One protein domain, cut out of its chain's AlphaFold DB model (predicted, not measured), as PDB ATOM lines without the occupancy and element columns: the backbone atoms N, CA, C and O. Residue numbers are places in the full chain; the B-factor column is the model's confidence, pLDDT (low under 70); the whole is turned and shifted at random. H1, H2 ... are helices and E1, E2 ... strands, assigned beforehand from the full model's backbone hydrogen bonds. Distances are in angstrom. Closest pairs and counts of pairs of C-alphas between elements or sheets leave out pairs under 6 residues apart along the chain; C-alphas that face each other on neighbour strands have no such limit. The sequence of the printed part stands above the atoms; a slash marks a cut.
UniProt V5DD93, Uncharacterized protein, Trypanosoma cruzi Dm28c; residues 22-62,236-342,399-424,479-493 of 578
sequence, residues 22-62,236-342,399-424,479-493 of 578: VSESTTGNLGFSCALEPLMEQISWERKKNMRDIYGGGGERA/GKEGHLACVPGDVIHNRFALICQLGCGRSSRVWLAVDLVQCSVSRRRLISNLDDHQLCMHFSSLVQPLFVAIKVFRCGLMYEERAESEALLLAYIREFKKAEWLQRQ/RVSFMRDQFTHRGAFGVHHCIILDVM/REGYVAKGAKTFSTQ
ATOM      1  N   VAL A  22     251.418 229.385 169.948       37.72
ATOM      2  CA  VAL A  22     251.163 229.914 171.306       37.72
ATOM      3  C   VAL A  22     252.347 230.758 171.806       37.72
ATOM      4  O   VAL A  22     252.155 231.717 172.553       37.72
ATOM      5  N   SER A  23     253.565 230.450 171.346       37.72
ATOM      6  CA  SER A  23     254.755 231.290 171.526       37.72
ATOM      7  C   SER A  23     254.522 232.702 170.989       37.72
ATOM      8  O   SER A  23     254.606 233.646 171.763       37.72
ATOM      9  N   GLU A  24     254.124 232.869 169.728       39.41
ATOM     10  CA  GLU A  24     253.868 234.199 169.148       39.41
ATOM     11  C   GLU A  24     252.678 234.914 169.809       39.41
ATOM     12  O   GLU A  24     252.710 236.132 169.971       39.41
ATOM     13  N   SER A  25     251.674 234.175 170.301       41.84
ATOM     14  CA  SER A  25     250.585 234.762 171.104       41.84
ATOM     15  C   SER A  25     251.022 235.275 172.489       41.84
ATOM     16  O   SER A  25     250.295 236.052 173.104       41.84
ATOM     17  N   THR A  26     252.197 234.859 172.982       37.31
ATOM     18  CA  THR A  26     252.747 235.262 174.292       37.31
ATOM     19  C   THR A  26     254.005 236.134 174.196       37.31
ATOM     20  O   THR A  26     254.296 236.852 175.147       37.31
ATOM     21  N   THR A  27     254.725 236.138 173.066       36.81
ATOM     22  CA  THR A  27     255.912 236.990 172.830       36.81
ATOM     23  C   THR A  27     255.716 238.066 171.760       36.81
ATOM     24  O   THR A  27     256.535 238.978 171.657       36.81
ATOM     25  N   GLY A  28     254.638 238.010 170.973       34.97
ATOM     26  CA  GLY A  28     254.251 239.093 170.072       34.97
ATOM     27  C   GLY A  28     253.755 240.326 170.838       34.97
ATOM     28  O   GLY A  28     253.158 240.209 171.908       34.97
ATOM     29  N   ASN A  29     253.932 241.517 170.250       33.53
ATOM     30  CA  ASN A  29     253.631 242.842 170.837       33.53
ATOM     31  C   ASN A  29     252.132 243.137 171.127       33.53
ATOM     32  O   ASN A  29     251.721 244.293 171.202       33.53
ATOM     33  N   LEU A  30     251.303 242.103 171.291       37.59
ATOM     34  CA  LEU A  30     249.909 242.174 171.738       37.59
ATOM     35  C   LEU A  30     249.641 241.368 173.024       37.59
ATOM     36  O   LEU A  30     248.565 241.529 173.598       37.59
ATOM     37  N   GLY A  31     250.593 240.554 173.505       37.28
ATOM     38  CA  GLY A  31     250.447 239.810 174.766       37.28
ATOM     39  C   GLY A  31     250.367 240.715 176.003       37.28
ATOM     40  O   GLY A  31     249.574 240.450 176.900       37.28
ATOM     41  N   PHE A  32     251.109 241.831 175.978       31.41
ATOM     42  CA  PHE A  32     251.328 242.808 177.064       31.41
ATOM     43  C   PHE A  32     250.119 243.699 177.425       31.41
ATOM     44  O   PHE A  32     250.248 244.863 177.822       31.41
ATOM     45  N   SER A  33     248.911 243.223 177.135       38.28
ATOM     46  CA  SER A  33     247.668 243.937 177.393       38.28
ATOM     47  C   SER A  33     246.486 242.992 177.262       38.28
ATOM     48  O   SER A  33     245.746 243.053 176.277       38.28
ATOM     49  N   CYS A  34     246.235 242.180 178.284       43.75
ATOM     50  CA  CYS A  34     245.020 241.377 178.401       43.75
ATOM     51  C   CYS A  34     244.457 241.422 179.833       43.75
ATOM     52  O   CYS A  34     245.146 241.176 180.807       43.75
ATOM     53  N   ALA A  35     243.141 241.605 179.997       41.06
ATOM     54  CA  ALA A  35     242.489 241.384 181.302       41.06
ATOM     55  C   ALA A  35     242.483 239.888 181.709       41.06
ATOM     56  O   ALA A  35     242.086 239.529 182.817       41.06
ATOM     57  N   LEU A  36     242.915 239.029 180.779       49.53
ATOM     58  CA  LEU A  36     243.180 237.605 180.930       49.53
ATOM     59  C   LEU A  36     244.687 237.303 181.037       49.53
ATOM     60  O   LEU A  36     245.044 236.140 181.071       49.53
ATOM     61  N   GLU A  37     245.578 238.298 181.068       54.00
ATOM     62  CA  GLU A  37     247.041 238.113 180.997       54.00
ATOM     63  C   GLU A  37     247.578 237.183 182.108       54.00
ATOM     64  O   GLU A  37     248.139 236.152 181.741       54.00
ATOM     65  N   PRO A  38     247.236 237.351 183.406       56.47
ATOM     66  CA  PRO A  38     247.617 236.379 184.444       56.47
ATOM     67  C   PRO A  38     247.019 234.975 184.242       56.47
ATOM     68  O   PRO A  38     247.607 233.974 184.643       56.47
ATOM     69  N   LEU A  39     245.841 234.880 183.611       56.19
ATOM     70  CA  LEU A  39     245.220 233.595 183.278       56.19
ATOM     71  C   LEU A  39     245.955 232.925 182.106       56.19
ATOM     72  O   LEU A  39     246.177 231.722 182.153       56.19
ATOM     73  N   MET A  40     246.378 233.686 181.094       61.12
ATOM     74  CA  MET A  40     247.163 233.191 179.958       61.12
ATOM     75  C   MET A  40     248.590 232.803 180.371       61.12
ATOM     76  O   MET A  40     249.120 231.814 179.862       61.12
ATOM     77  N   GLU A  41     249.193 233.512 181.328       61.78
ATOM     78  CA  GLU A  41     250.463 233.128 181.956       61.78
ATOM     79  C   GLU A  41     250.337 231.811 182.735       61.78
ATOM     80  O   GLU A  41     251.114 230.885 182.486       61.78
ATOM     81  N   GLN A  42     249.328 231.681 183.608       61.47
ATOM     82  CA  GLN A  42     249.038 230.431 184.327       61.47
ATOM     83  C   GLN A  42     248.776 229.276 183.351       61.47
ATOM     84  O   GLN A  42     249.329 228.188 183.509       61.47
ATOM     85  N   ILE A  43     247.973 229.513 182.313       60.06
ATOM     86  CA  ILE A  43     247.692 228.546 181.252       60.06
ATOM     87  C   ILE A  43     248.990 228.143 180.524       60.06
ATOM     88  O   ILE A  43     249.220 226.957 180.300       60.06
ATOM     89  N   SER A  44     249.887 229.087 180.217       60.50
ATOM     90  CA  SER A  44     251.208 228.808 179.623       60.50
ATOM     91  C   SER A  44     252.119 228.005 180.564       60.50
ATOM     92  O   SER A  44     252.892 227.154 180.113       60.50
ATOM     93  N   TRP A  45     252.019 228.223 181.877       64.69
ATOM     94  CA  TRP A  45     252.731 227.442 182.890       64.69
ATOM     95  C   TRP A  45     252.190 226.008 182.998       64.69
ATOM     96  O   TRP A  45     252.970 225.055 182.948       64.69
ATOM     97  N   GLU A  46     250.866 225.830 183.043       61.38
ATOM     98  CA  GLU A  46     250.231 224.506 183.011       61.38
ATOM     99  C   GLU A  46     250.520 223.767 181.699       61.38
ATOM    100  O   GLU A  46     250.797 222.568 181.728       61.38
ATOM    101  N   ARG A  47     250.588 224.478 180.567       64.44
ATOM    102  CA  ARG A  47     251.045 223.931 179.283       64.44
ATOM    103  C   ARG A  47     252.465 223.369 179.389       64.44
ATOM    104  O   ARG A  47     252.684 222.196 179.103       64.44
ATOM    105  N   LYS A  48     253.428 224.161 179.883       63.97
ATOM    106  CA  LYS A  48     254.841 223.750 180.086       63.97
ATOM    107  C   LYS A  48     255.010 222.604 181.097       63.97
ATOM    108  O   LYS A  48     256.000 221.867 181.049       63.97
ATOM    109  N   LYS A  49     254.068 222.449 182.026       68.56
ATOM    110  CA  LYS A  49     253.978 221.290 182.918       68.56
ATOM    111  C   LYS A  49     253.469 220.069 182.144       68.56
ATOM    112  O   LYS A  49     254.250 219.157 181.881       68.56
ATOM    113  N   ASN A  50     252.216 220.113 181.702       61.31
ATOM    114  CA  ASN A  50     251.468 218.972 181.171       61.31
ATOM    115  C   ASN A  50     251.993 218.486 179.802       61.31
ATOM    116  O   ASN A  50     251.816 217.320 179.454       61.31
ATOM    117  N   MET A  51     252.695 219.332 179.032       62.25
ATOM    118  CA  MET A  51     253.372 218.912 177.794       62.25
ATOM    119  C   MET A  51     254.395 217.791 178.027       62.25
ATOM    120  O   MET A  51     254.592 216.965 177.138       62.25
ATOM    121  N   ARG A  52     255.037 217.727 179.203       53.59
ATOM    122  CA  ARG A  52     255.971 216.634 179.526       53.59
ATOM    123  C   ARG A  52     255.256 215.308 179.771       53.59
ATOM    124  O   ARG A  52     255.809 214.273 179.423       53.59
ATOM    125  N   ASP A  53     254.030 215.355 180.279       57.47
ATOM    126  CA  ASP A  53     253.250 214.166 180.629       57.47
ATOM    127  C   ASP A  53     252.493 213.588 179.416       57.47
ATOM    128  O   ASP A  53     252.315 212.377 179.327       57.47
ATOM    129  N   ILE A  54     252.080 214.436 178.459       56.25
ATOM    130  CA  ILE A  54     251.361 214.012 177.238       56.25
ATOM    131  C   ILE A  54     252.292 213.802 176.027       56.25
ATOM    132  O   ILE A  54     251.970 212.995 175.156       56.25
ATOM    133  N   TYR A  55     253.452 214.472 175.959       56.38
ATOM    134  CA  TYR A  55     254.388 214.347 174.828       56.38
ATOM    135  C   TYR A  55     255.789 213.818 175.205       56.38
ATOM    136  O   TYR A  55     256.602 213.564 174.313       56.38
ATOM    137  N   GLY A  56     256.125 213.622 176.484       41.44
ATOM    138  CA  GLY A  56     257.395 212.996 176.881       41.44
ATOM    139  C   GLY A  56     257.433 211.492 176.553       41.44
ATOM    140  O   GLY A  56     256.424 210.811 176.643       41.44
ATOM    141  N   GLY A  57     258.555 210.884 176.156       41.22
ATOM    142  CA  GLY A  57     259.890 211.438 175.888       41.22
ATOM    143  C   GLY A  57     260.189 211.736 174.410       41.22
ATOM    144  O   GLY A  57     261.355 211.843 174.041       41.22
ATOM    145  N   GLY A  58     259.170 211.841 173.547       44.78
ATOM    146  CA  GLY A  58     259.337 212.214 172.132       44.78
ATOM    147  C   GLY A  58     259.254 213.724 171.859       44.78
ATOM    148  O   GLY A  58     259.680 214.186 170.803       44.78
ATOM    149  N   GLY A  59     258.710 214.490 172.808       45.12
ATOM    150  CA  GLY A  59     258.188 215.844 172.610       45.12
ATOM    151  C   GLY A  59     259.192 216.886 172.127       45.12
ATOM    152  O   GLY A  59     258.827 217.697 171.286       45.12
ATOM    153  N   GLU A  60     260.453 216.850 172.573       42.81
ATOM    154  CA  GLU A  60     261.479 217.761 172.036       42.81
ATOM    155  C   GLU A  60     261.771 217.482 170.561       42.81
ATOM    156  O   GLU A  60     261.833 218.419 169.771       42.81
ATOM    157  N   ARG A  61     261.861 216.208 170.155       42.19
ATOM    158  CA  ARG A  61     262.053 215.844 168.741       42.19
ATOM    159  C   ARG A  61     260.816 216.169 167.912       42.19
ATOM    160  O   ARG A  61     260.956 216.653 166.799       42.19
ATOM    161  N   ALA A  62     259.614 215.948 168.445       44.00
ATOM    162  CA  ALA A  62     258.371 216.310 167.766       44.00
ATOM    163  C   ALA A  62     258.232 217.835 167.592       44.00
ATOM    164  O   ALA A  62     257.875 218.297 166.511       44.00
ATOM    165  N   GLY A 236     245.581 208.277 170.940       68.81
ATOM    166  CA  GLY A 236     246.050 207.312 169.946       68.81
ATOM    167  C   GLY A 236     245.108 207.228 168.753       68.81
ATOM    168  O   GLY A 236     244.211 208.062 168.603       68.81
ATOM    169  N   LYS A 237     245.297 206.202 167.917       71.19
ATOM    170  CA  LYS A 237     244.371 205.873 166.827       71.19
ATOM    171  C   LYS A 237     242.967 205.658 167.405       71.19
ATOM    172  O   LYS A 237     242.804 204.883 168.337       71.19
ATOM    173  N   GLU A 238     241.989 206.386 166.870       81.44
ATOM    174  CA  GLU A 238     240.583 206.378 167.325       81.44
ATOM    175  C   GLU A 238     240.375 206.827 168.796       81.44
ATOM    176  O   GLU A 238     239.316 206.643 169.397       81.44
ATOM    177  N   GLY A 239     241.391 207.482 169.370       85.88
ATOM    178  CA  GLY A 239     241.374 208.055 170.711       85.88
ATOM    179  C   GLY A 239     240.851 209.494 170.770       85.88
ATOM    180  O   GLY A 239     240.353 210.071 169.799       85.88
ATOM    181  N   HIS A 240     240.970 210.102 171.949       89.88
ATOM    182  CA  HIS A 240     240.680 211.521 172.150       89.88
ATOM    183  C   HIS A 240     241.799 212.406 171.586       89.88
ATOM    184  O   HIS A 240     242.958 211.996 171.520       89.88
ATOM    185  N   LEU A 241     241.468 213.662 171.268       89.50
ATOM    186  CA  LEU A 241     242.454 214.673 170.883       89.50
ATOM    187  C   LEU A 241     243.520 214.841 171.980       89.50
ATOM    188  O   LEU A 241     243.191 215.111 173.140       89.50
ATOM    189  N   ALA A 242     244.792 214.715 171.596       85.25
ATOM    190  CA  ALA A 242     245.936 215.097 172.418       85.25
ATOM    191  C   ALA A 242     246.023 216.626 172.477       85.25
ATOM    192  O   ALA A 242     246.363 217.266 171.483       85.25
ATOM    193  N   CYS A 243     245.645 217.188 173.624       81.62
ATOM    194  CA  CYS A 243     245.620 218.622 173.894       81.62
ATOM    195  C   CYS A 243     245.731 218.886 175.405       81.62
ATOM    196  O   CYS A 243     245.338 218.050 176.225       81.62
ATOM    197  N   VAL A 244     246.271 220.049 175.760       77.38
ATOM    198  CA  VAL A 244     246.471 220.546 177.130       77.38
ATOM    199  C   VAL A 244     245.861 221.948 177.293       77.38
ATOM    200  O   VAL A 244     245.602 222.626 176.293       77.38
ATOM    201  N   PRO A 245     245.667 222.435 178.538       78.19
ATOM    202  CA  PRO A 245     245.517 223.865 178.797       78.19
ATOM    203  C   PRO A 245     246.519 224.691 177.979       78.19
ATOM    204  O   PRO A 245     247.715 224.399 177.961       78.19
ATOM    205  N   GLY A 246     246.018 225.708 177.283       71.19
ATOM    206  CA  GLY A 246     246.812 226.649 176.496       71.19
ATOM    207  C   GLY A 246     247.081 226.259 175.054       71.19
ATOM    208  O   GLY A 246     247.676 227.059 174.336       71.19
ATOM    209  N   ASP A 247     246.639 225.088 174.599       78.31
ATOM    210  CA  ASP A 247     246.545 224.841 173.161       78.31
ATOM    211  C   ASP A 247     245.434 225.698 172.538       78.31
ATOM    212  O   ASP A 247     244.381 225.923 173.141       78.31
ATOM    213  N   VAL A 248     245.675 226.179 171.316       81.12
ATOM    214  CA  VAL A 248     244.692 226.929 170.525       81.12
ATOM    215  C   VAL A 248     244.148 226.018 169.433       81.12
ATOM    216  O   VAL A 248     244.840 225.719 168.459       81.12
ATOM    217  N   ILE A 249     242.896 225.584 169.575       84.00
ATOM    218  CA  ILE A 249     242.222 224.764 168.564       84.00
ATOM    219  C   ILE A 249     241.450 225.640 167.570       84.00
ATOM    220  O   ILE A 249     240.984 226.739 167.889       84.00
ATOM    221  N   HIS A 250     241.371 225.159 166.325       87.62
ATOM    222  CA  HIS A 250     240.748 225.854 165.187       87.62
ATOM    223  C   HIS A 250     241.238 227.309 164.984       87.62
ATOM    224  O   HIS A 250     240.497 228.158 164.503       87.62
ATOM    225  N   ASN A 251     242.485 227.616 165.380       82.94
ATOM    226  CA  ASN A 251     243.094 228.954 165.277       82.94
ATOM    227  C   ASN A 251     242.235 230.081 165.915       82.94
ATOM    228  O   ASN A 251     242.300 231.240 165.503       82.94
ATOM    229  N   ARG A 252     241.387 229.730 166.896       82.94
ATOM    230  CA  ARG A 252     240.362 230.619 167.473       82.94
ATOM    231  C   ARG A 252     240.109 230.389 168.959       82.94
ATOM    232  O   ARG A 252     239.819 231.352 169.658       82.94
ATOM    233  N   PHE A 253     240.204 229.156 169.451       86.06
ATOM    234  CA  PHE A 253     239.782 228.828 170.812       86.06
ATOM    235  C   PHE A 253     240.961 228.391 171.679       86.06
ATOM    236  O   PHE A 253     241.514 227.314 171.464       86.06
ATOM    237  N   ALA A 254     241.328 229.211 172.664       81.44
ATOM    238  CA  ALA A 254     242.361 228.875 173.642       81.44
ATOM    239  C   ALA A 254     241.760 228.033 174.778       81.44
ATOM    240  O   ALA A 254     240.855 228.497 175.477       81.44
ATOM    241  N   LEU A 255     242.248 226.805 174.963       83.00
ATOM    242  CA  LEU A 255     241.763 225.892 176.002       83.00
ATOM    243  C   LEU A 255     242.198 226.362 177.401       83.00
ATOM    244  O   LEU A 255     243.377 226.623 177.627       83.00
ATOM    245  N   ILE A 256     241.260 226.429 178.349       78.81
ATOM    246  CA  ILE A 256     241.525 226.786 179.754       78.81
ATOM    247  C   ILE A 256     241.682 225.519 180.594       78.81
ATOM    248  O   ILE A 256     242.735 225.278 181.175       78.81
ATOM    249  N   CYS A 257     240.627 224.707 180.675       82.94
ATOM    250  CA  CYS A 257     240.585 223.513 181.515       82.94
ATOM    251  C   CYS A 257     239.526 222.518 181.019       82.94
ATOM    252  O   CYS A 257     238.604 222.874 180.282       82.94
ATOM    253  N   GLN A 258     239.656 221.256 181.424       87.00
ATOM    254  CA  GLN A 258     238.691 220.209 181.105       87.00
ATOM    255  C   GLN A 258     237.481 220.296 182.051       87.00
ATOM    256  O   GLN A 258     237.630 220.193 183.267       87.00
ATOM    257  N   LEU A 259     236.280 220.446 181.489       86.06
ATOM    258  CA  LEU A 259     235.003 220.433 182.217       86.06
ATOM    259  C   LEU A 259     234.484 219.004 182.453       86.06
ATOM    260  O   LEU A 259     233.774 218.755 183.428       86.06
ATOM    261  N   GLY A 260     234.845 218.058 181.581       85.81
ATOM    262  CA  GLY A 260     234.518 216.642 181.749       85.81
ATOM    263  C   GLY A 260     235.107 215.736 180.667       85.81
ATOM    264  O   GLY A 260     235.523 216.196 179.605       85.81
ATOM    265  N   CYS A 261     235.112 214.432 180.935       87.81
ATOM    266  CA  CYS A 261     235.487 213.379 179.995       87.81
ATOM    267  C   CYS A 261     234.409 212.287 180.024       87.81
ATOM    268  O   CYS A 261     233.931 211.922 181.097       87.81
ATOM    269  N   GLY A 262     234.015 211.780 178.858       86.88
ATOM    270  CA  GLY A 262     233.092 210.656 178.702       86.88
ATOM    271  C   GLY A 262     233.576 209.705 177.607       86.88
ATOM    272  O   GLY A 262     234.482 210.047 176.848       86.88
ATOM    273  N   ARG A 263     232.956 208.519 177.492       86.94
ATOM    274  CA  ARG A 263     233.414 207.421 176.608       86.94
ATOM    275  C   ARG A 263     233.768 207.861 175.172       86.94
ATOM    276  O   ARG A 263     234.727 207.353 174.607       86.94
ATOM    277  N   SER A 264     233.028 208.811 174.592       90.06
ATOM    278  CA  SER A 264     233.181 209.267 173.197       90.06
ATOM    279  C   SER A 264     233.792 210.663 173.008       90.06
ATOM    280  O   SER A 264     234.058 211.053 171.872       90.06
ATOM    281  N   SER A 265     233.969 211.461 174.067       94.12
ATOM    282  CA  SER A 265     234.299 212.893 173.940       94.12
ATOM    283  C   SER A 265     234.863 213.499 175.230       94.12
ATOM    284  O   SER A 265     234.620 212.991 176.324       94.12
ATOM    285  N   ARG A 266     235.601 214.608 175.112       93.69
ATOM    286  CA  ARG A 266     235.970 215.477 176.243       93.69
ATOM    287  C   ARG A 266     235.350 216.859 176.054       93.69
ATOM    288  O   ARG A 266     235.263 217.341 174.928       93.69
ATOM    289  N   VAL A 267     234.938 217.495 177.144       94.12
ATOM    290  CA  VAL A 267     234.407 218.864 177.141       94.12
ATOM    291  C   VAL A 267     235.429 219.788 177.788       94.12
ATOM    292  O   VAL A 267     235.875 219.528 178.906       94.12
ATOM    293  N   TRP A 268     235.782 220.868 177.100       93.06
ATOM    294  CA  TRP A 268     236.730 221.881 177.559       93.06
ATOM    295  C   TRP A 268     236.050 223.235 177.741       93.06
ATOM    296  O   TRP A 268     235.197 223.610 176.941       93.06
ATOM    297  N   LEU A 269     236.478 223.990 178.749       88.75
ATOM    298  CA  LEU A 269     236.262 225.430 178.811       88.75
ATOM    299  C   LEU A 269     237.321 226.105 177.937       88.75
ATOM    300  O   LEU A 269     238.512 225.823 178.096       88.75
ATOM    301  N   ALA A 270     236.910 227.006 177.049       85.38
ATOM    302  CA  ALA A 270     237.818 227.757 176.187       85.38
ATOM    303  C   ALA A 270     237.440 229.240 176.094       85.38
ATOM    304  O   ALA A 270     236.278 229.610 176.280       85.38
ATOM    305  N   VAL A 271     238.424 230.083 175.774       80.75
ATOM    306  CA  VAL A 271     238.217 231.490 175.395       80.75
ATOM    307  C   VAL A 271     238.096 231.586 173.876       80.75
ATOM    308  O   VAL A 271     238.962 231.067 173.169       80.75
ATOM    309  N   ASP A 272     237.078 232.282 173.364       82.81
ATOM    310  CA  ASP A 272     237.029 232.675 171.950       82.81
ATOM    311  C   ASP A 272     237.930 233.903 171.720       82.81
ATOM    312  O   ASP A 272     237.621 235.027 172.132       82.81
ATOM    313  N   LEU A 273     239.067 233.696 171.055       75.50
ATOM    314  CA  LEU A 273     240.044 234.747 170.760       75.50
ATOM    315  C   LEU A 273     239.490 235.801 169.789       75.50
ATOM    316  O   LEU A 273     239.920 236.952 169.845       75.50
ATOM    317  N   VAL A 274     238.478 235.473 168.973       74.00
ATOM    318  CA  VAL A 274     237.784 236.467 168.131       74.00
ATOM    319  C   VAL A 274     236.970 237.444 168.994       74.00
ATOM    320  O   VAL A 274     236.840 238.616 168.641       74.00
ATOM    321  N   GLN A 275     236.507 237.022 170.178       70.44
ATOM    322  CA  GLN A 275     235.848 237.911 171.146       70.44
ATOM    323  C   GLN A 275     236.826 238.737 171.994       70.44
ATOM    324  O   GLN A 275     236.406 239.702 172.644       70.44
ATOM    325  N   CYS A 276     238.126 238.424 171.972       62.62
ATOM    326  CA  CYS A 276     239.166 239.068 172.785       62.62
ATOM    327  C   CYS A 276     239.611 240.452 172.267       62.62
ATOM    328  O   CYS A 276     240.782 240.829 172.348       62.62
ATOM    329  N   SER A 277     238.670 241.257 171.768       55.78
ATOM    330  CA  SER A 277     238.937 242.640 171.363       55.78
ATOM    331  C   SER A 277     239.337 243.531 172.551       55.78
ATOM    332  O   SER A 277     238.893 243.346 173.689       55.78
ATOM    333  N   VAL A 278     240.136 244.570 172.279       46.50
ATOM    334  CA  VAL A 278     240.492 245.609 173.270       46.50
ATOM    335  C   VAL A 278     239.234 246.261 173.866       46.50
ATOM    336  O   VAL A 278     239.175 246.541 175.063       46.50
ATOM    337  N   SER A 279     238.193 246.435 173.046       48.00
ATOM    338  CA  SER A 279     236.898 247.001 173.432       48.00
ATOM    339  C   SER A 279     236.189 246.181 174.513       48.00
ATOM    340  O   SER A 279     235.720 246.756 175.498       48.00
ATOM    341  N   ARG A 280     236.164 244.840 174.395       53.47
ATOM    342  CA  ARG A 280     235.489 243.970 175.380       53.47
ATOM    343  C   ARG A 280     236.150 244.047 176.763       53.47
ATOM    344  O   ARG A 280     235.460 243.891 177.764       53.47
ATOM    345  N   ARG A 281     237.442 244.396 176.847       46.16
ATOM    346  CA  ARG A 281     238.141 244.631 178.128       46.16
ATOM    347  C   ARG A 281     237.705 245.917 178.829       46.16
ATOM    348  O   ARG A 281     237.443 245.858 180.023       46.16
ATOM    349  N   ARG A 282     237.560 247.035 178.102       44.62
ATOM    350  CA  ARG A 282     237.014 248.291 178.664       44.62
ATOM    351  C   ARG A 282     235.544 248.162 179.081       44.62
ATOM    352  O   ARG A 282     235.125 248.848 180.000       44.62
ATOM    353  N   LEU A 283     234.779 247.283 178.432       48.06
ATOM    354  CA  LEU A 283     233.443 246.896 178.899       48.06
ATOM    355  C   LEU A 283     233.539 246.077 180.197       48.06
ATOM    356  O   LEU A 283     232.996 246.490 181.213       48.06
ATOM    357  N   ILE A 284     234.287 244.971 180.214       49.84
ATOM    358  CA  ILE A 284     234.384 244.083 181.392       49.84
ATOM    359  C   ILE A 284     234.955 244.785 182.641       49.84
ATOM    360  O   ILE A 284     234.592 244.407 183.752       49.84
ATOM    361  N   SER A 285     235.806 245.808 182.499       50.44
ATOM    362  CA  SER A 285     236.303 246.594 183.642       50.44
ATOM    363  C   SER A 285     235.324 247.648 184.171       50.44
ATOM    364  O   SER A 285     235.488 248.090 185.305       50.44
ATOM    365  N   ASN A 286     234.347 248.077 183.361       46.28
ATOM    366  CA  ASN A 286     233.515 249.256 183.638       46.28
ATOM    367  C   ASN A 286     232.013 248.936 183.760       46.28
ATOM    368  O   ASN A 286     231.237 249.821 184.118       46.28
ATOM    369  N   LEU A 287     231.590 247.711 183.439       44.69
ATOM    370  CA  LEU A 287     230.216 247.240 183.598       44.69
ATOM    371  C   LEU A 287     230.030 246.518 184.937       44.69
ATOM    372  O   LEU A 287     230.834 245.666 185.314       44.69
ATOM    373  N   ASP A 288     228.926 246.810 185.622       53.03
ATOM    374  CA  ASP A 288     228.459 246.015 186.759       53.03
ATOM    375  C   ASP A 288     227.888 244.645 186.315       53.03
ATOM    376  O   ASP A 288     227.634 244.401 185.130       53.03
ATOM    377  N   ASP A 289     227.650 243.738 187.274       45.81
ATOM    378  CA  ASP A 289     227.101 242.399 186.998       45.81
ATOM    379  C   ASP A 289     225.783 242.455 186.184       45.81
ATOM    380  O   ASP A 289     225.553 241.591 185.328       45.81
ATOM    381  N   HIS A 290     224.912 243.452 186.401       42.22
ATOM    382  CA  HIS A 290     223.663 243.623 185.647       42.22
ATOM    383  C   HIS A 290     223.944 243.972 184.183       42.22
ATOM    384  O   HIS A 290     223.473 243.262 183.290       42.22
ATOM    385  N   GLN A 291     224.769 244.987 183.928       42.38
ATOM    386  CA  GLN A 291     225.097 245.423 182.568       42.38
ATOM    387  C   GLN A 291     225.882 244.371 181.772       42.38
ATOM    388  O   GLN A 291     225.659 244.238 180.567       42.38
ATOM    389  N   LEU A 292     226.726 243.560 182.426       50.25
ATOM    390  CA  LEU A 292     227.360 242.394 181.793       50.25
ATOM    391  C   LEU A 292     226.315 241.420 181.209       50.25
ATOM    392  O   LEU A 292     226.520 240.881 180.129       50.25
ATOM    393  N   CYS A 293     225.177 241.225 181.885       43.59
ATOM    394  CA  CYS A 293     224.095 240.348 181.412       43.59
ATOM    395  C   CYS A 293     223.310 240.950 180.235       43.59
ATOM    396  O   CYS A 293     222.873 240.219 179.350       43.59
ATOM    397  N   MET A 294     223.164 242.278 180.197       38.66
ATOM    398  CA  MET A 294     222.518 242.977 179.081       38.66
ATOM    399  C   MET A 294     223.402 242.946 177.826       38.66
ATOM    400  O   MET A 294     222.969 242.486 176.769       38.66
ATOM    401  N   HIS A 295     224.658 243.388 177.943       39.22
ATOM    402  CA  HIS A 295     225.578 243.494 176.805       39.22
ATOM    403  C   HIS A 295     226.093 242.143 176.294       39.22
ATOM    404  O   HIS A 295     226.381 242.025 175.105       39.22
ATOM    405  N   PHE A 296     226.160 241.121 177.151       49.09
ATOM    406  CA  PHE A 296     226.466 239.741 176.760       49.09
ATOM    407  C   PHE A 296     225.211 238.858 176.796       49.09
ATOM    408  O   PHE A 296     225.242 237.701 177.214       49.09
ATOM    409  N   SER A 297     224.096 239.419 176.308       46.75
ATOM    410  CA  SER A 297     222.901 238.663 175.920       46.75
ATOM    411  C   SER A 297     223.309 237.490 175.030       46.75
ATOM    412  O   SER A 297     223.956 237.689 174.003       46.75
ATOM    413  N   SER A 298     222.912 236.272 175.404       45.91
ATOM    414  CA  SER A 298     223.516 235.029 174.900       45.91
ATOM    415  C   SER A 298     223.453 234.841 173.376       45.91
ATOM    416  O   SER A 298     224.272 234.114 172.818       45.91
ATOM    417  N   LEU A 299     222.527 235.504 172.678       45.56
ATOM    418  CA  LEU A 299     222.438 235.512 171.210       45.56
ATOM    419  C   LEU A 299     223.662 236.153 170.522       45.56
ATOM    420  O   LEU A 299     223.936 235.842 169.364       45.56
ATOM    421  N   VAL A 300     224.415 237.006 171.224       55.94
ATOM    422  CA  VAL A 300     225.683 237.593 170.761       55.94
ATOM    423  C   VAL A 300     226.850 236.737 171.269       55.94
ATOM    424  O   VAL A 300     226.794 236.182 172.362       55.94
ATOM    425  N   GLN A 301     227.901 236.588 170.458       66.50
ATOM    426  CA  GLN A 301     228.977 235.609 170.670       66.50
ATOM    427  C   GLN A 301     229.620 235.719 172.082       66.50
ATOM    428  O   GLN A 301     230.171 236.773 172.421       66.50
ATOM    429  N   PRO A 302     229.558 234.664 172.922       73.75
ATOM    430  CA  PRO A 302     230.078 234.695 174.291       73.75
ATOM    431  C   PRO A 302     231.612 234.643 174.317       73.75
ATOM    432  O   PRO A 302     232.240 234.107 173.403       73.75
ATOM    433  N   LEU A 303     232.230 235.204 175.361       75.94
ATOM    434  CA  LEU A 303     233.696 235.226 175.501       75.94
ATOM    435  C   LEU A 303     234.252 233.852 175.895       75.94
ATOM    436  O   LEU A 303     235.341 233.470 175.464       75.94
ATOM    437  N   PHE A 304     233.496 233.128 176.717       82.56
ATOM    438  CA  PHE A 304     233.806 231.772 177.153       82.56
ATOM    439  C   PHE A 304     232.828 230.791 176.510       82.56
ATOM    440  O   PHE A 304     231.623 231.037 176.485       82.56
ATOM    441  N   VAL A 305     233.344 229.666 176.022       87.88
ATOM    442  CA  VAL A 305     232.554 228.595 175.398       87.88
ATOM    443  C   VAL A 305     232.896 227.239 176.003       87.88
ATOM    444  O   VAL A 305     234.022 227.010 176.452       87.88
ATOM    445  N   ALA A 306     231.926 226.326 175.982       93.06
ATOM    446  CA  ALA A 306     232.168 224.909 176.208       93.06
ATOM    447  C   ALA A 306     232.379 224.221 174.851       93.06
ATOM    448  O   ALA A 306     231.528 224.308 173.966       93.06
ATOM    449  N   ILE A 307     233.511 223.540 174.670       95.69
ATOM    450  CA  ILE A 307     233.848 222.830 173.431       95.69
ATOM    451  C   ILE A 307     233.821 221.331 173.696       95.69
ATOM    452  O   ILE A 307     234.661 220.816 174.437       95.69
ATOM    453  N   LYS A 308     232.874 220.627 173.075       96.62
ATOM    454  CA  LYS A 308     232.798 219.165 173.110       96.62
ATOM    455  C   LYS A 308     233.593 218.594 171.939       96.62
ATOM    456  O   LYS A 308     233.143 218.647 170.797       96.62
ATOM    457  N   VAL A 309     234.776 218.066 172.241       96.31
ATOM    458  CA  VAL A 309     235.708 217.445 171.289       96.31
ATOM    459  C   VAL A 309     235.506 215.933 171.313       96.31
ATOM    460  O   VAL A 309     235.729 215.284 172.340       96.31
ATOM    461  N   PHE A 310     235.085 215.358 170.194       96.19
ATOM    462  CA  PHE A 310     234.875 213.916 170.066       96.19
ATOM    463  C   PHE A 310     236.199 213.163 169.839       96.19
ATOM    464  O   PHE A 310     237.220 213.739 169.443       96.19
ATOM    465  N   ARG A 311     236.200 211.854 170.112       94.56
ATOM    466  CA  ARG A 311     237.247 210.949 169.615       94.56
ATOM    467  C   ARG A 311     237.271 210.977 168.080       94.56
ATOM    468  O   ARG A 311     236.268 211.314 167.456       94.56
ATOM    469  N   CYS A 312     238.419 210.681 167.479       91.44
ATOM    470  CA  CYS A 312     238.504 210.516 166.025       91.44
ATOM    471  C   CYS A 312     238.050 209.105 165.608       91.44
ATOM    472  O   CYS A 312     238.069 208.196 166.430       91.44
ATOM    473  N   GLY A 313     237.702 208.905 164.334       89.44
ATOM    474  CA  GLY A 313     237.280 207.602 163.798       89.44
ATOM    475  C   GLY A 313     235.781 207.518 163.508       89.44
ATOM    476  O   GLY A 313     234.977 208.181 164.161       89.44
ATOM    477  N   LEU A 314     235.416 206.677 162.536       88.69
ATOM    478  CA  LEU A 314     234.101 206.679 161.874       88.69
ATOM    479  C   LEU A 314     232.914 206.565 162.850       88.69
ATOM    480  O   LEU A 314     231.964 207.332 162.760       88.69
ATOM    481  N   MET A 315     232.992 205.672 163.843       90.31
ATOM    482  CA  MET A 315     231.923 205.481 164.841       90.31
ATOM    483  C   MET A 315     231.719 206.695 165.766       90.31
ATOM    484  O   MET A 315     230.644 206.876 166.339       90.31
ATOM    485  N   TYR A 316     232.740 207.540 165.929       93.56
ATOM    486  CA  TYR A 316     232.654 208.777 166.707       93.56
ATOM    487  C   TYR A 316     232.294 209.985 165.832       93.56
ATOM    488  O   TYR A 316     231.640 210.899 166.325       93.56
ATOM    489  N   GLU A 317     232.662 209.957 164.550       92.56
ATOM    490  CA  GLU A 317     232.241 210.892 163.501       92.56
ATOM    491  C   GLU A 317     230.725 210.804 163.260       92.56
ATOM    492  O   GLU A 317     230.030 211.783 163.528       92.56
ATOM    493  N   GLU A 318     230.182 209.624 162.935       92.81
ATOM    494  CA  GLU A 318     228.729 209.395 162.770       92.81
ATOM    495  C   GLU A 318     227.927 209.830 164.016       92.81
ATOM    496  O   GLU A 318     226.849 210.431 163.922       92.81
ATOM    497  N   ARG A 319     228.476 209.585 165.216       93.50
ATOM    498  CA  ARG A 319     227.875 210.007 166.490       93.50
ATOM    499  C   ARG A 319     227.937 211.522 166.704       93.50
ATOM    500  O   ARG A 319     226.983 212.091 167.235       93.50
ATOM    501  N   ALA A 320     229.037 212.170 166.324       95.62
ATOM    502  CA  ALA A 320     229.192 213.617 166.429       95.62
ATOM    503  C   ALA A 320     228.284 214.352 165.437       95.62
ATOM    504  O   ALA A 320     227.660 215.340 165.818       95.62
ATOM    505  N   GLU A 321     228.157 213.850 164.206       94.62
ATOM    506  CA  GLU A 321     227.210 214.371 163.216       94.62
ATOM    507  C   GLU A 321     225.765 214.233 163.702       94.62
ATOM    508  O   GLU A 321     225.024 215.214 163.690       94.62
ATOM    509  N   SER A 322     225.380 213.059 164.215       94.62
ATOM    510  CA  SER A 322     224.037 212.825 164.767       94.62
ATOM    511  C   SER A 322     223.685 213.808 165.894       94.62
ATOM    512  O   SER A 322     222.587 214.367 165.919       94.62
ATOM    513  N   GLU A 323     224.623 214.063 166.813       95.69
ATOM    514  CA  GLU A 323     224.419 215.016 167.911       95.69
ATOM    515  C   GLU A 323     224.400 216.476 167.419       95.69
ATOM    516  O   GLU A 323     223.555 217.266 167.847       95.69
ATOM    517  N   ALA A 324     225.284 216.833 166.482       94.88
ATOM    518  CA  ALA A 324     225.344 218.168 165.893       94.88
ATOM    519  C   ALA A 324     224.079 218.506 165.088       94.88
ATOM    520  O   ALA A 324     223.561 219.614 165.219       94.88
ATOM    521  N   LEU A 325     223.534 217.558 164.318       95.00
ATOM    522  CA  LEU A 325     222.285 217.726 163.564       95.00
ATOM    523  C   LEU A 325     221.094 217.999 164.496       95.00
ATOM    524  O   LEU A 325     220.325 218.926 164.239       95.00
ATOM    525  N   LEU A 326     220.976 217.264 165.608       94.81
ATOM    526  CA  LEU A 326     219.924 217.485 166.607       94.81
ATOM    527  C   LEU A 326     220.055 218.866 167.277       94.81
ATOM    528  O   LEU A 326     219.080 219.614 167.381       94.81
ATOM    529  N   LEU A 327     221.269 219.240 167.689       94.38
ATOM    530  CA  LEU A 327     221.542 220.535 168.322       94.38
ATOM    531  C   LEU A 327     221.435 221.722 167.344       94.38
ATOM    532  O   LEU A 327     221.130 222.841 167.772       94.38
ATOM    533  N   ALA A 328     221.661 221.494 166.046       92.12
ATOM    534  CA  ALA A 328     221.405 222.453 164.974       92.12
ATOM    535  C   ALA A 328     219.901 222.631 164.727       92.12
ATOM    536  O   ALA A 328     219.439 223.763 164.607       92.12
ATOM    537  N   TYR A 329     219.129 221.542 164.712       93.56
ATOM    538  CA  TYR A 329     217.674 221.595 164.566       93.56
ATOM    539  C   TYR A 329     217.021 222.404 165.702       93.56
ATOM    540  O   TYR A 329     216.273 223.341 165.425       93.56
ATOM    541  N   ILE A 330     217.413 222.162 166.962       91.62
ATOM    542  CA  ILE A 330     216.973 222.970 168.121       91.62
ATOM    543  C   ILE A 330     217.335 224.459 167.936       91.62
ATOM    544  O   ILE A 330     216.534 225.342 168.255       91.62
ATOM    545  N   ARG A 331     218.525 224.767 167.395       89.19
ATOM    546  CA  ARG A 331     218.965 226.150 167.123       89.19
ATOM    547  C   ARG A 331     218.108 226.837 166.059       89.19
ATOM    548  O   ARG A 331     217.714 227.986 166.256       89.19
ATOM    549  N   GLU A 332     217.848 226.179 164.932       88.88
ATOM    550  CA  GLU A 332     217.056 226.771 163.846       88.88
ATOM    551  C   GLU A 332     215.564 226.863 164.204       88.88
ATOM    552  O   GLU A 332     214.942 227.878 163.891       88.88
ATOM    553  N   PHE A 333     215.014 225.902 164.957       88.25
ATOM    554  CA  PHE A 333     213.653 225.999 165.497       88.25
ATOM    555  C   PHE A 333     213.501 227.225 166.411       88.25
ATOM    556  O   PHE A 333     212.622 228.055 166.188       88.25
ATOM    557  N   LYS A 334     214.415 227.410 167.377       83.81
ATOM    558  CA  LYS A 334     214.439 228.594 168.259       83.81
ATOM    559  C   LYS A 334     214.526 229.917 167.494       83.81
ATOM    560  O   LYS A 334     213.891 230.896 167.882       83.81
ATOM    561  N   LYS A 335     215.303 229.970 166.406       83.38
ATOM    562  CA  LYS A 335     215.362 231.154 165.530       83.38
ATOM    563  C   LYS A 335     214.039 231.392 164.807       83.38
ATOM    564  O   LYS A 335     213.604 232.537 164.751       83.38
ATOM    565  N   ALA A 336     213.409 230.349 164.263       84.00
ATOM    566  CA  ALA A 336     212.122 230.462 163.579       84.00
ATOM    567  C   ALA A 336     211.021 230.945 164.538       84.00
ATOM    568  O   ALA A 336     210.323 231.907 164.228       84.00
ATOM    569  N   GLU A 337     210.944 230.359 165.734       81.00
ATOM    570  CA  GLU A 337     210.038 230.759 166.818       81.00
ATOM    571  C   GLU A 337     210.271 232.224 167.251       81.00
ATOM    572  O   GLU A 337     209.323 232.992 167.441       81.00
ATOM    573  N   TRP A 338     211.535 232.655 167.360       76.56
ATOM    574  CA  TRP A 338     211.884 234.049 167.656       76.56
ATOM    575  C   TRP A 338     211.483 235.006 166.524       76.56
ATOM    576  O   TRP A 338     210.853 236.027 166.795       76.56
ATOM    577  N   LEU A 339     211.780 234.670 165.263       77.38
ATOM    578  CA  LEU A 339     211.400 235.470 164.092       77.38
ATOM    579  C   LEU A 339     209.875 235.606 163.977       77.38
ATOM    580  O   LEU A 339     209.376 236.714 163.792       77.38
ATOM    581  N   GLN A 340     209.128 234.515 164.158       78.12
ATOM    582  CA  GLN A 340     207.661 234.528 164.155       78.12
ATOM    583  C   GLN A 340     207.101 235.496 165.208       78.12
ATOM    584  O   GLN A 340     206.197 236.266 164.893       78.12
ATOM    585  N   ARG A 341     207.684 235.534 166.417       74.19
ATOM    586  CA  ARG A 341     207.319 236.498 167.474       74.19
ATOM    587  C   ARG A 341     207.693 237.954 167.162       74.19
ATOM    588  O   ARG A 341     207.061 238.850 167.709       74.19
ATOM    589  N   GLN A 342     208.712 238.210 166.338       66.19
ATOM    590  CA  GLN A 342     209.075 239.576 165.919       66.19
ATOM    591  C   GLN A 342     208.190 240.095 164.775       66.19
ATOM    592  O   GLN A 342     207.902 241.288 164.720       66.19
ATOM    593  N   ARG A 399     215.107 227.008 177.399       81.62
ATOM    594  CA  ARG A 399     216.460 227.019 177.996       81.62
ATOM    595  C   ARG A 399     217.321 225.842 177.543       81.62
ATOM    596  O   ARG A 399     218.538 225.925 177.698       81.62
ATOM    597  N   VAL A 400     216.713 224.820 176.931       86.62
ATOM    598  CA  VAL A 400     217.364 223.686 176.239       86.62
ATOM    599  C   VAL A 400     218.655 224.121 175.530       86.62
ATOM    600  O   VAL A 400     218.639 225.059 174.725       86.62
ATOM    601  N   SER A 401     219.768 223.439 175.810       86.69
ATOM    602  CA  SER A 401     221.059 223.735 175.177       86.69
ATOM    603  C   SER A 401     221.009 223.499 173.663       86.69
ATOM    604  O   SER A 401     220.303 222.616 173.179       86.69
ATOM    605  N   PHE A 402     221.743 224.309 172.904       87.75
ATOM    606  CA  PHE A 402     221.755 224.276 171.443       87.75
ATOM    607  C   PHE A 402     223.162 224.570 170.921       87.75
ATOM    608  O   PHE A 402     223.959 225.242 171.580       87.75
ATOM    609  N   MET A 403     223.470 224.080 169.722       91.25
ATOM    610  CA  MET A 403     224.783 224.295 169.118       91.25
ATOM    611  C   MET A 403     224.973 225.775 168.791       91.25
ATOM    612  O   MET A 403     224.128 226.389 168.145       91.25
ATOM    613  N   ARG A 404     226.099 226.366 169.182       87.69
ATOM    614  CA  ARG A 404     226.484 227.700 168.711       87.69
ATOM    615  C   ARG A 404     227.099 227.613 167.325       87.69
ATOM    616  O   ARG A 404     226.636 228.277 166.400       87.69
ATOM    617  N   ASP A 405     228.101 226.756 167.210       90.00
ATOM    618  CA  ASP A 405     229.019 226.644 166.083       90.00
ATOM    619  C   ASP A 405     229.578 225.207 166.035       90.00
ATOM    620  O   ASP A 405     229.493 224.485 167.037       90.00
ATOM    621  N   GLN A 406     230.154 224.789 164.909       95.06
ATOM    622  CA  GLN A 406     230.817 223.484 164.779       95.06
ATOM    623  C   GLN A 406     232.057 223.574 163.895       95.06
ATOM    624  O   GLN A 406     232.080 224.315 162.914       95.06
ATOM    625  N   PHE A 407     233.070 222.765 164.197       95.75
ATOM    626  CA  PHE A 407     234.227 222.602 163.322       95.75
ATOM    627  C   PHE A 407     234.833 221.205 163.418       95.75
ATOM    628  O   PHE A 407     234.620 220.465 164.377       95.75
ATOM    629  N   THR A 408     235.655 220.865 162.430       95.88
ATOM    630  CA  THR A 408     236.586 219.740 162.496       95.88
ATOM    631  C   THR A 408     237.993 220.239 162.833       95.88
ATOM    632  O   THR A 408     238.395 221.351 162.473       95.88
ATOM    633  N   HIS A 409     238.752 219.431 163.568       93.44
ATOM    634  CA  HIS A 409     240.136 219.720 163.937       93.44
ATOM    635  C   HIS A 409     241.008 218.484 163.705       93.44
ATOM    636  O   HIS A 409     240.700 217.397 164.190       93.44
ATOM    637  N   ARG A 410     242.094 218.636 162.940       91.44
ATOM    638  CA  ARG A 410     242.998 217.533 162.597       91.44
ATOM    639  C   ARG A 410     244.053 217.366 163.691       91.44
ATOM    640  O   ARG A 410     244.987 218.159 163.770       91.44
ATOM    641  N   GLY A 411     243.884 216.342 164.523       87.38
ATOM    642  CA  GLY A 411     244.879 215.910 165.501       87.38
ATOM    643  C   GLY A 411     245.897 214.943 164.889       87.38
ATOM    644  O   GLY A 411     245.775 214.531 163.735       87.38
ATOM    645  N   ALA A 412     246.886 214.530 165.686       83.38
ATOM    646  CA  ALA A 412     247.958 213.627 165.247       83.38
ATOM    647  C   ALA A 412     247.470 212.242 164.765       83.38
ATOM    648  O   ALA A 412     248.159 211.590 163.986       83.38
ATOM    649  N   PHE A 413     246.287 211.800 165.210       84.69
ATOM    650  CA  PHE A 413     245.748 210.460 164.947       84.69
ATOM    651  C   PHE A 413     244.466 210.441 164.096       84.69
ATOM    652  O   PHE A 413     243.941 209.363 163.820       84.69
ATOM    653  N   GLY A 414     243.955 211.601 163.671       89.50
ATOM    654  CA  GLY A 414     242.722 211.682 162.887       89.50
ATOM    655  C   GLY A 414     242.039 213.048 162.938       89.50
ATOM    656  O   GLY A 414     242.584 214.032 163.440       89.50
ATOM    657  N   VAL A 415     240.824 213.108 162.395       93.56
ATOM    658  CA  VAL A 415     239.947 214.281 162.485       93.56
ATOM    659  C   VAL A 415     239.050 214.147 163.715       93.56
ATOM    660  O   VAL A 415     238.468 213.093 163.954       93.56
ATOM    661  N   HIS A 416     238.948 215.220 164.495       95.75
ATOM    662  CA  HIS A 416     238.084 215.332 165.665       95.75
ATOM    663  C   HIS A 416     236.959 216.323 165.377       95.75
ATOM    664  O   HIS A 416     237.210 217.473 165.006       95.75
ATOM    665  N   HIS A 417     235.721 215.885 165.572       97.06
ATOM    666  CA  HIS A 417     234.537 216.721 165.410       97.06
ATOM    667  C   HIS A 417     234.320 217.498 166.712       97.06
ATOM    668  O   HIS A 417     234.489 216.949 167.805       97.06
ATOM    669  N   CYS A 418     234.029 218.792 166.602       97.56
ATOM    670  CA  CYS A 418     233.969 219.716 167.729       97.56
ATOM    671  C   CYS A 418     232.668 220.523 167.684       97.56
ATOM    672  O   CYS A 418     232.430 221.263 166.729       97.56
ATOM    673  N   ILE A 419     231.850 220.399 168.731       97.00
ATOM    674  CA  ILE A 419     230.592 221.142 168.898       97.00
ATOM    675  C   ILE A 419     230.814 222.251 169.931       97.00
ATOM    676  O   ILE A 419     231.341 221.992 171.019       97.00
ATOM    677  N   ILE A 420     230.407 223.477 169.599       94.25
ATOM    678  CA  ILE A 420     230.513 224.648 170.477       94.25
ATOM    679  C   ILE A 420     229.175 224.902 171.160       94.25
ATOM    680  O   ILE A 420     228.139 225.008 170.503       94.25
ATOM    681  N   LEU A 421     229.212 225.008 172.484       92.00
ATOM    682  CA  LEU A 421     228.067 225.133 173.379       92.00
ATOM    683  C   LEU A 421     228.274 226.307 174.345       92.00
ATOM    684  O   LEU A 421     229.393 226.788 174.549       92.00
ATOM    685  N   ASP A 422     227.185 226.748 174.971       87.31
ATOM    686  CA  ASP A 422     227.261 227.657 176.112       87.31
ATOM    687  C   ASP A 422     227.949 226.998 177.312       87.31
ATOM    688  O   ASP A 422     227.811 225.795 177.551       87.31
ATOM    689  N   VAL A 423     228.659 227.800 178.107       85.25
ATOM    690  CA  VAL A 423     229.189 227.343 179.395       85.25
ATOM    691  C   VAL A 423     228.030 227.191 180.376       85.25
ATOM    692  O   VAL A 423     227.382 228.166 180.752       85.25
ATOM    693  N   MET A 424     227.783 225.957 180.804       84.94
ATOM    694  CA  MET A 424     226.844 225.639 181.879       84.94
ATOM    695  C   MET A 424     227.625 225.344 183.165       84.94
ATOM    696  O   MET A 424     228.750 224.844 183.114       84.94
ATOM    697  N   ARG A 479     226.445 232.849 184.970       58.72
ATOM    698  CA  ARG A 479     226.735 234.147 184.329       58.72
ATOM    699  C   ARG A 479     228.214 234.167 183.919       58.72
ATOM    700  O   ARG A 479     229.035 233.687 184.700       58.72
ATOM    701  N   GLU A 480     228.591 234.819 182.811       53.47
ATOM    702  CA  GLU A 480     230.013 234.951 182.401       53.47
ATOM    703  C   GLU A 480     230.915 235.459 183.551       53.47
ATOM    704  O   GLU A 480     232.042 234.995 183.727       53.47
ATOM    705  N   GLY A 481     230.399 236.355 184.404       51.56
ATOM    706  CA  GLY A 481     231.100 236.865 185.587       51.56
ATOM    707  C   GLY A 481     231.379 235.832 186.692       51.56
ATOM    708  O   GLY A 481     232.294 236.049 187.484       51.56
ATOM    709  N   TYR A 482     230.645 234.713 186.761       55.84
ATOM    710  CA  TYR A 482     230.964 233.576 187.637       55.84
ATOM    711  C   TYR A 482     231.955 232.618 186.973       55.84
ATOM    712  O   TYR A 482     232.934 232.255 187.622       55.84
ATOM    713  N   VAL A 483     231.808 232.338 185.673       57.00
ATOM    714  CA  VAL A 483     232.783 231.550 184.889       57.00
ATOM    715  C   VAL A 483     234.182 232.179 184.973       57.00
ATOM    716  O   VAL A 483     235.163 231.504 185.288       57.00
ATOM    717  N   ALA A 484     234.276 233.504 184.817       53.66
ATOM    718  CA  ALA A 484     235.524 234.253 184.965       53.66
ATOM    719  C   ALA A 484     236.081 234.257 186.406       53.66
ATOM    720  O   ALA A 484     237.294 234.371 186.594       53.66
ATOM    721  N   LYS A 485     235.229 234.123 187.435       54.28
ATOM    722  CA  LYS A 485     235.660 233.927 188.835       54.28
ATOM    723  C   LYS A 485     236.153 232.486 189.053       54.28
ATOM    724  O   LYS A 485     237.172 232.311 189.712       54.28
ATOM    725  N   GLY A 486     235.513 231.485 188.442       54.66
ATOM    726  CA  GLY A 486     235.932 230.077 188.460       54.66
ATOM    727  C   GLY A 486     237.288 229.836 187.787       54.66
ATOM    728  O   GLY A 486     238.158 229.186 188.361       54.66
ATOM    729  N   ALA A 487     237.527 230.441 186.620       52.31
ATOM    730  CA  ALA A 487     238.836 230.401 185.960       52.31
ATOM    731  C   ALA A 487     239.948 231.025 186.834       52.31
ATOM    732  O   ALA A 487     241.067 230.513 186.890       52.31
ATOM    733  N   LYS A 488     239.633 232.094 187.581       50.19
ATOM    734  CA  LYS A 488     240.564 232.707 188.544       50.19
ATOM    735  C   LYS A 488     240.819 231.816 189.765       50.19
ATOM    736  O   LYS A 488     241.971 231.682 190.162       50.19
ATOM    737  N   THR A 489     239.803 231.166 190.340       52.09
ATOM    738  CA  THR A 489     240.017 230.256 191.484       52.09
ATOM    739  C   THR A 489     240.742 228.969 191.094       52.09
ATOM    740  O   THR A 489     241.504 228.454 191.910       52.09
ATOM    741  N   PHE A 490     240.583 228.486 189.857       46.34
ATOM    742  CA  PHE A 490     241.404 227.410 189.290       46.34
ATOM    743  C   PHE A 490     242.892 227.801 189.278       46.34
ATOM    744  O   PHE A 490     243.721 227.064 189.816       46.34
ATOM    745  N   SER A 491     243.213 229.014 188.804       46.28
ATOM    746  CA  SER A 491     244.575 229.567 188.864       46.28
ATOM    747  C   SER A 491     245.143 229.577 190.289       46.28
ATOM    748  O   SER A 491     246.282 229.165 190.477       46.28
ATOM    749  N   THR A 492     244.359 229.986 191.296       46.78
ATOM    750  CA  THR A 492     244.806 230.037 192.706       46.78
ATOM    751  C   THR A 492     244.973 228.655 193.356       46.78
ATOM    752  O   THR A 492     245.678 228.526 194.354       46.78
ATOM    753  N   GLN A 493     244.310 227.615 192.840       43.59
ATOM    754  CA  GLN A 493     244.383 226.259 193.404       43.59
ATOM    755  C   GLN A 493     245.502 225.414 192.779       43.59
ATOM    756  O   GLN A 493     246.093 224.589 193.478       43.59
TER     757      GLN A 493
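Overview. This is residues 22 to 62, 236 to 342, 399 to 424 and 479 to 493 of the 578 residues of an uncharacterized protein of Trypanosoma cruzi Dm28c (UniProt V5DD93). A strongly twisted sheet of five strands has the long helix H6 packed along one face, over E5 and E3, and the last residues of H6, 335 to 342, stick out beyond the body. Well away from H6, a loose group of shorter helices gathers near the E1 side of the sheet and beyond the ends of its strands: H2 grazes E1, H7 meets both H2 and H5, H1 and H3 lie close by H2, and H4 lies close by H5. The 189 printed residues, in four pieces, include seven named helices and five named strands, in the order H1 H2 H3 E1 E2 H4 H5 E3 H6 E4 E5 H7. The sheet runs E1 E2 E3 E5 E4, all antiparallel, and the class is mixed, helices and strands. The whole is compact, with a radius of gyration of the C-alphas of 17.8 A and spans of 58 by 43 by 29 A.

Arrangement. The sheet has edge strands E1, residues 253 to 262, and E4, residues 405 to 411; E2, residues 265 to 272, E3, residues 304 to 310, and E5, residues 414 to 421, are inner strands. Its C-alphas lie up to 7.7 A off their best plane; E1 bends by 83 degrees at residue 256 and E2 by 59 degrees at residue 269. In the hairpin E1 and E2, N 256 and O 269 are 2.8 A apart, within hydrogen-bond range. Between E2 and E3, N 307 and O 268 are within range at 2.8 A; between E3 and E5, N 308 and O 419 at 2.9 A; in the hairpin E4 and E5, N 418 and O 407 at 2.8 A. H6, residues 314 to 342, is on the sheet at a height of 10.1 A, over E3 and E5 and only just over E4, with 3 C-alphas. It runs along the strands, at 26 degrees to E5 on the local plane; the closest C-alphas of the two are those of Ala 320 and His 417, 6.3 A. H7, residues 480 to 493, is also on the sheet, and with H6 on one face it makes two layers, helices and sheet. H2, residues 37 to 55, only grazes the sheet with residues 39 to 47. Residues 39 to 42 of H2 touch residues 487 to 491 of H7 at a steep tilt of 58 degrees, the same way; the closest C-alphas are those of Gln 42 and Ser 491, 6.4 A. H5, residues 289 to 295, only just touches residues 480 to 481 of H7, with 3 pairs of C-alphas within 8 A, the closest Asp 289 and Gly 481 at 7.0 A. H4, residues 278 to 286, is close to H5 but not clearly touching, Ile 284 and Leu 292 being closest with C-alphas 7.2 A apart. H3, residues 59 to 62, is likewise close to H2 but not clearly touching, with the C-alphas of Arg 52 and Gly 59 at 7.3 A. H1, residues 22 to 27, is near H2. H6 and H7 are apart. Every O i to N i+4 pair is within hydrogen-bond range in H1 and H5, against 13 of 15 in H2, 4 of 5 in H4, 24 of 25 in H6 and 9 of 10 in H7; H3 is too short for such a pair.

Along the chain. H1 begins at C-alpha 22, (251.163, 229.914, 171.306). H6 runs 41.5 A from C-alpha 314, (234.101, 206.679, 161.874), to C-alpha 342, (209.075, 239.576, 165.919). H2 is 25.6 A long, with a kink of 34 degrees near residue 49. E5 measures 22.5 A, E1 20.9 A, E2 20.1 A and H7 20.1 A; H7 ends at C-alpha 493, (244.383, 226.259, 193.404).

Size, cuts and confidence. The C-alphas of Gly 57 and Gln 342 are the two farthest apart, at 58.9 A. Residues 63 to 235, 343 to 398 and 425 to 478 are not printed; the C-alphas across these cuts are 15.4 A, 18.9 A and 8.9 A apart. Of the links printed whole, H1 to H2 and H5 to E3 are short and the others tight. The mean pLDDT of the printed part is 70.8, and 84 residues are under 70, among them 22 to 62, 276 to 301 and 479 to 493.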